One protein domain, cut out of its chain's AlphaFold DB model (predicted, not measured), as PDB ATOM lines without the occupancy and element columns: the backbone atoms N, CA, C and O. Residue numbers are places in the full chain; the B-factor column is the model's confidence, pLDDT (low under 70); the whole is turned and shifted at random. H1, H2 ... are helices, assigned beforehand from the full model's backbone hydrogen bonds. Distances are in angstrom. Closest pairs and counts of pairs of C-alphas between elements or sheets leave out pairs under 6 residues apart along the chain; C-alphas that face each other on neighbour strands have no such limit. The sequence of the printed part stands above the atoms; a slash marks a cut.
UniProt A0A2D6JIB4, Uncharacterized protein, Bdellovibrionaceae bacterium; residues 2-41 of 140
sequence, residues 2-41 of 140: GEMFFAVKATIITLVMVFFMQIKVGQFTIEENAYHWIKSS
ATOM      1  N   GLY A   2     -26.535  25.946 -21.576       77.50
ATOM      2  CA  GLY A   2     -27.351  27.036 -22.155       77.50
ATOM      3  C   GLY A   2     -26.590  28.090 -22.977       77.50
ATOM      4  O   GLY A   2     -27.079  28.516 -24.019       77.50
ATOM      5  N   GLU A   3     -25.371  28.447 -22.573       80.94
ATOM      6  CA  GLU A   3     -24.541  29.432 -23.289       80.94
ATOM      7  C   GLU A   3     -24.082  28.938 -24.668       80.94
ATOM      8  O   GLU A   3     -24.069  29.697 -25.634       80.94
ATOM      9  N   MET A   4     -23.788  27.640 -24.795       87.88
ATOM     10  CA  MET A   4     -23.416  27.037 -26.076       87.88
ATOM     11  C   MET A   4     -24.600  27.051 -27.053       87.88
ATOM     12  O   MET A   4     -24.431  27.377 -28.225       87.88
ATOM     13  N   PHE A   5     -25.822  26.795 -26.572       87.88
ATOM     14  CA  PHE A   5     -27.032  26.923 -27.393       87.88
ATOM     15  C   PHE A   5     -27.327  28.371 -27.796       87.88
ATOM     16  O   PHE A   5     -27.834  28.600 -28.895       87.88
ATOM     17  N   PHE A   6     -27.008  29.347 -26.942       90.12
ATOM     18  CA  PHE A   6     -27.125  30.765 -27.284       90.12
ATOM     19  C   PHE A   6     -26.149  31.156 -28.397       90.12
ATOM     20  O   PHE A   6     -26.571  31.727 -29.403       90.12
ATOM     21  N   ALA A   7     -24.875  30.773 -28.269       91.50
ATOM     22  CA  ALA A   7     -23.860  31.034 -29.286       91.50
ATOM     23  C   ALA A   7     -24.235  30.406 -30.639       91.50
ATOM     24  O   ALA A   7     -24.169  31.070 -31.669       91.50
ATOM     25  N   VAL A   8     -24.718  29.160 -30.642       93.38
ATOM     26  CA  VAL A   8     -25.163  28.482 -31.871       93.38
ATOM     27  C   VAL A   8     -26.349  29.205 -32.519       93.38
ATOM     28  O   VAL A   8     -26.336  29.429 -33.728       93.38
ATOM     29  N   LYS A   9     -27.349  29.638 -31.739       90.00
ATOM     30  CA  LYS A   9     -28.480  30.423 -32.265       90.00
ATOM     31  C   LYS A   9     -28.028  31.764 -32.846       90.00
ATOM     32  O   LYS A   9     -28.479  32.126 -33.930       90.00
ATOM     33  N   ALA A  10     -27.123  32.473 -32.172       91.62
ATOM     34  CA  ALA A  10     -26.577  33.742 -32.650       91.62
ATOM     35  C   ALA A  10     -25.795  33.577 -33.966       91.62
ATOM     36  O   ALA A  10     -25.964  34.373 -34.891       91.62
ATOM     37  N   THR A  11     -25.011  32.503 -34.090       92.50
ATOM     38  CA  THR A  11     -24.289  32.168 -35.324       92.50
ATOM     39  C   THR A  11     -25.248  31.855 -36.469       92.50
ATOM     40  O   THR A  11     -25.065  32.368 -37.569       92.50
ATOM     41  N   ILE A  12     -26.306  31.075 -36.220       94.06
ATOM     42  CA  ILE A  12     -27.318  30.755 -37.239       94.06
ATOM     43  C   ILE A  12     -28.052  32.023 -37.692       94.06
ATOM     44  O   ILE A  12     -28.216  32.230 -38.890       94.06
ATOM     45  N   ILE A  13     -28.448  32.898 -36.764       93.06
ATOM     46  CA  ILE A  13     -29.110  34.170 -37.094       93.06
ATOM     47  C   ILE A  13     -28.191  35.057 -37.940       93.06
ATOM     48  O   ILE A  13     -28.621  35.586 -38.964       93.06
ATOM     49  N   THR A  14     -26.917  35.171 -37.558       92.31
ATOM     50  CA  THR A  14     -25.918  35.933 -38.321       92.31
ATOM     51  C   THR A  14     -25.732  35.356 -39.726       92.31
ATOM     52  O   THR A  14     -25.697  36.102 -40.699       92.31
ATOM     53  N   LEU A  15     -25.677  34.029 -39.857       89.94
ATOM     54  CA  LEU A  15     -25.511  33.355 -41.144       89.94
ATOM     55  C   LEU A  15     -26.725  33.562 -42.059       89.94
ATOM     56  O   LEU A  15     -26.560  33.865 -43.237       89.94
ATOM     57  N   VAL A  16     -27.936  33.469 -41.508       91.62
ATOM     58  CA  VAL A  16     -29.182  33.759 -42.231       91.62
ATOM     59  C   VAL A  16     -29.221  35.221 -42.687       91.62
ATOM     60  O   VAL A  16     -29.576  35.494 -43.830       91.62
ATOM     61  N   MET A  17     -28.802  36.162 -41.837       83.31
ATOM     62  CA  MET A  17     -28.719  37.584 -42.186       83.31
ATOM     63  C   MET A  17     -27.740  37.838 -43.341       83.31
ATOM     64  O   MET A  17     -28.090  38.534 -44.293       83.31
ATOM     65  N   VAL A  18     -26.544  37.242 -43.294       85.62
ATOM     66  CA  VAL A  18     -25.558  37.330 -44.386       85.62
ATOM     67  C   VAL A  18     -26.132  36.749 -45.679       85.62
ATOM     68  O   VAL A  18     -25.959  37.336 -46.744       85.62
ATOM     69  N   PHE A  19     -26.875  35.643 -45.598       83.12
ATOM     70  CA  PHE A  19     -27.504  35.026 -46.765       83.12
ATOM     71  C   PHE A  19     -28.554  35.941 -47.409       83.12
ATOM     72  O   PHE A  19     -28.570  36.098 -48.627       83.12
ATOM     73  N   PHE A  20     -29.385  36.611 -46.604       80.38
ATOM     74  CA  PHE A  20     -30.325  37.618 -47.105       80.38
ATOM     75  C   PHE A  20     -29.618  38.813 -47.755       80.38
ATOM     76  O   PHE A  20     -30.097  39.334 -48.758       80.38
ATOM     77  N   MET A  21     -28.463  39.222 -47.229       71.44
ATOM     78  CA  MET A  21     -27.674  40.334 -47.766       71.44
ATOM     79  C   MET A  21     -27.082  40.030 -49.156       71.44
ATOM     80  O   MET A  21     -26.909  40.936 -49.974       71.44
ATOM     81  N   GLN A  22     -26.843  38.747 -49.446       66.56
ATOM     82  CA  GLN A  22     -26.392  38.253 -50.750       66.56
ATOM     83  C   GLN A  22     -27.518  38.150 -51.791       66.56
ATOM     84  O   GLN A  22     -27.231  38.001 -52.983       66.56
ATOM     85  N   ILE A  23     -28.791  38.241 -51.383       71.69
ATOM     86  CA  ILE A  23     -29.910  38.234 -52.327       71.69
ATOM     87  C   ILE A  23     -29.851  39.525 -53.151       71.69
ATOM     88  O   ILE A  23     -30.023  40.636 -52.649       71.69
ATOM     89  N   LYS A  24     -29.575  39.360 -54.446       50.00
ATOM     90  CA  LYS A  24     -29.544  40.445 -55.428       50.00
ATOM     91  C   LYS A  24     -30.963  40.946 -55.676       50.00
ATOM     92  O   LYS A  24     -31.834  40.166 -56.054       50.00
ATOM     93  N   VAL A  25     -31.181  42.248 -55.511       59.00
ATOM     94  CA  VAL A  25     -32.420  42.916 -55.924       59.00
ATOM     95  C   VAL A  25     -32.084  43.733 -57.171       59.00
ATOM     96  O   VAL A  25     -31.471  44.793 -57.088       59.00
ATOM     97  N   GLY A  26     -32.437  43.215 -58.350       64.69
ATOM     98  CA  GLY A  26     -32.062  43.827 -59.631       64.69
ATOM     99  C   GLY A  26     -30.612  43.519 -60.030       64.69
ATOM    100  O   GLY A  26     -30.193  42.365 -59.975       64.69
ATOM    101  N   GLN A  27     -29.845  44.527 -60.463       60.50
ATOM    102  CA  GLN A  27     -28.449  44.357 -60.914       60.50
ATOM    103  C   GLN A  27     -27.393  44.559 -59.811       60.50
ATOM    104  O   GLN A  27     -26.212  44.328 -60.055       60.50
ATOM    105  N   PHE A  28     -27.812  44.925 -58.597       54.75
ATOM    106  CA  PHE A  28     -26.929  45.193 -57.460       54.75
ATOM    107  C   PHE A  28     -27.318  44.324 -56.254       54.75
ATOM    108  O   PHE A  28     -28.491  43.992 -56.053       54.75
ATOM    109  N   THR A  29     -26.337  43.912 -55.450       71.94
ATOM    110  CA  THR A  29     -26.608  43.286 -54.147       71.94
ATOM    111  C   THR A  29     -27.099  44.355 -53.167       71.94
ATOM    112  O   THR A  29     -26.776  45.537 -53.300       71.94
ATOM    113  N   ILE A  30     -27.880  43.958 -52.157       60.62
ATOM    114  CA  ILE A  30     -28.295  44.869 -51.072       60.62
ATOM    115  C   ILE A  30     -27.061  45.449 -50.356       60.62
ATOM    116  O   ILE A  30     -27.073  46.597 -49.915       60.62
ATOM    117  N   GLU A  31     -25.972  44.684 -50.313       57.75
ATOM    118  CA  GLU A  31     -24.662  45.113 -49.828       57.75
ATOM    119  C   GLU A  31     -24.061  46.267 -50.640       57.75
ATOM    120  O   GLU A  31     -23.617  47.246 -50.048       57.75
ATOM    121  N   GLU A  32     -24.102  46.208 -51.973       61.56
ATOM    122  CA  GLU A  32     -23.600  47.286 -52.832       61.56
ATOM    123  C   GLU A  32     -24.393  48.579 -52.595       61.56
ATOM    124  O   GLU A  32     -23.825  49.662 -52.457       61.56
ATOM    125  N   ASN A  33     -25.717  48.465 -52.455       65.56
ATOM    126  CA  ASN A  33     -26.584  49.612 -52.199       65.56
ATOM    127  C   ASN A  33     -26.342  50.219 -50.802       65.56
ATOM    128  O   ASN A  33     -26.263  51.439 -50.653       65.56
ATOM    129  N   ALA A  34     -26.138  49.381 -49.778       64.25
ATOM    130  CA  ALA A  34     -25.761  49.830 -48.437       64.25
ATOM    131  C   ALA A  34     -24.356  50.457 -48.412       64.25
ATOM    132  O   ALA A  34     -24.151  51.490 -47.776       64.25
ATOM    133  N   TYR A  35     -23.399  49.890 -49.148       66.62
ATOM    134  CA  TYR A  35     -22.050  50.433 -49.300       66.62
ATOM    135  C   TYR A  35     -22.071  51.815 -49.964       66.62
ATOM    136  O   TYR A  35     -21.425  52.750 -49.481       66.62
ATOM    137  N   HIS A  36     -22.865  51.981 -51.023       62.84
ATOM    138  CA  HIS A  36     -23.080  53.271 -51.672       62.84
ATOM    139  C   HIS A  36     -23.788  54.275 -50.757       62.84
ATOM    140  O   HIS A  36     -23.402  55.445 -50.734       62.84
ATOM    141  N   TRP A  37     -24.758  53.839 -49.954       63.09
ATOM    142  CA  TRP A  37     -25.440  54.691 -48.978       63.09
ATOM    143  C   TRP A  37     -24.501  55.171 -47.859       63.09
ATOM    144  O   TRP A  37     -24.469  56.356 -47.528       63.09
ATOM    145  N   ILE A  38     -23.640  54.290 -47.343       64.25
ATOM    146  CA  ILE A  38     -22.635  54.639 -46.327       64.25
ATOM    147  C   ILE A  38     -21.579  55.589 -46.907       64.25
ATOM    148  O   ILE A  38     -21.224  56.579 -46.268       64.25
ATOM    149  N   LYS A  39     -21.094  55.345 -48.132       61.22
ATOM    150  CA  LYS A  39     -20.109  56.229 -48.779       61.22
ATOM    151  C   LYS A  39     -20.668  57.585 -49.208       61.22
ATOM    152  O   LYS A  39     -19.904  58.546 -49.252       61.22
ATOM    153  N   SER A  40     -21.954  57.667 -49.544       55.47
ATOM    154  CA  SER A  40     -22.621  58.922 -49.926       55.47
ATOM    155  C   SER A  40     -23.147  59.720 -48.731       55.47
ATOM    156  O   SER A  40     -23.550  60.871 -48.891       55.47
ATOM    157  N   SER A  41     -23.104  59.147 -47.526       51.78
ATOM    158  CA  SER A  41     -23.499  59.834 -46.301       51.78
ATOM    159  C   SER A  41     -22.537  60.985 -45.978       51.78
ATOM    160  O   SER A  41     -21.319  60.808 -45.910       51.78
TER     161      SER A  41
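What this domain is: This is residues 2 to 41 of the 140 residues of an uncharacterized protein of Bdellovibrionaceae bacterium (UniProt A0A2D6JIB4). A long helix, H1, and a shorter one, H2, meet near their ends as an L, joined at the corner by a looped link, residues 22 to 29. The arms point away from the corner: residues 2 to 17 of H1 and residues 35 to 41, of which 35 to 40 belong to H2, stand free. The printed part has 40 residues with two named helices, H1 then H2, and no named strand; the class is all helix. It is extended, with a radius of gyration of the C-alphas of 14.2 A, and its flat outline spans 42 by 23 by 6 A.

How they stand to each other: H1, residues 2 to 21, and H2, residues 30 to 40, are close but not clearly touching, with 2 pairs of C-alphas within 8 A. Their closest C-alphas, those of Met 21 and Ile 30, are 5.6 A apart. Their lines are about perpendicular, at 80 degrees, and their centres are 23.7 A apart. Within the link, residues 24 to 25 form a short antiparallel pairing with residues 28 to 29. In H1 and H2 every O i to N i+4 pair is within hydrogen-bond range.

Where its parts are: H1 runs from Gly 2, C-alpha at (-27.351, 27.036, -22.155), to Met 21, C-alpha at (-27.674, 40.334, -47.766), a length of 28.9 A. H2 runs from Ile 30, C-alpha at (-28.295, 44.869, -51.072), to Ser 40, C-alpha at (-22.621, 58.922, -49.926), a length of 15.2 A.

The domain as a whole: The C-alphas of Gly 2 and Ser 40 are the two farthest apart, at 42.5 A. The printed part has no cut, and the link from H1 to H2, 8 residues, is short. The mean pLDDT of the printed part is 74.6; it is 87 for H1 and 62 for H2. Residue 22, residues 24 to 28 and residues 30 to 41 are under 70.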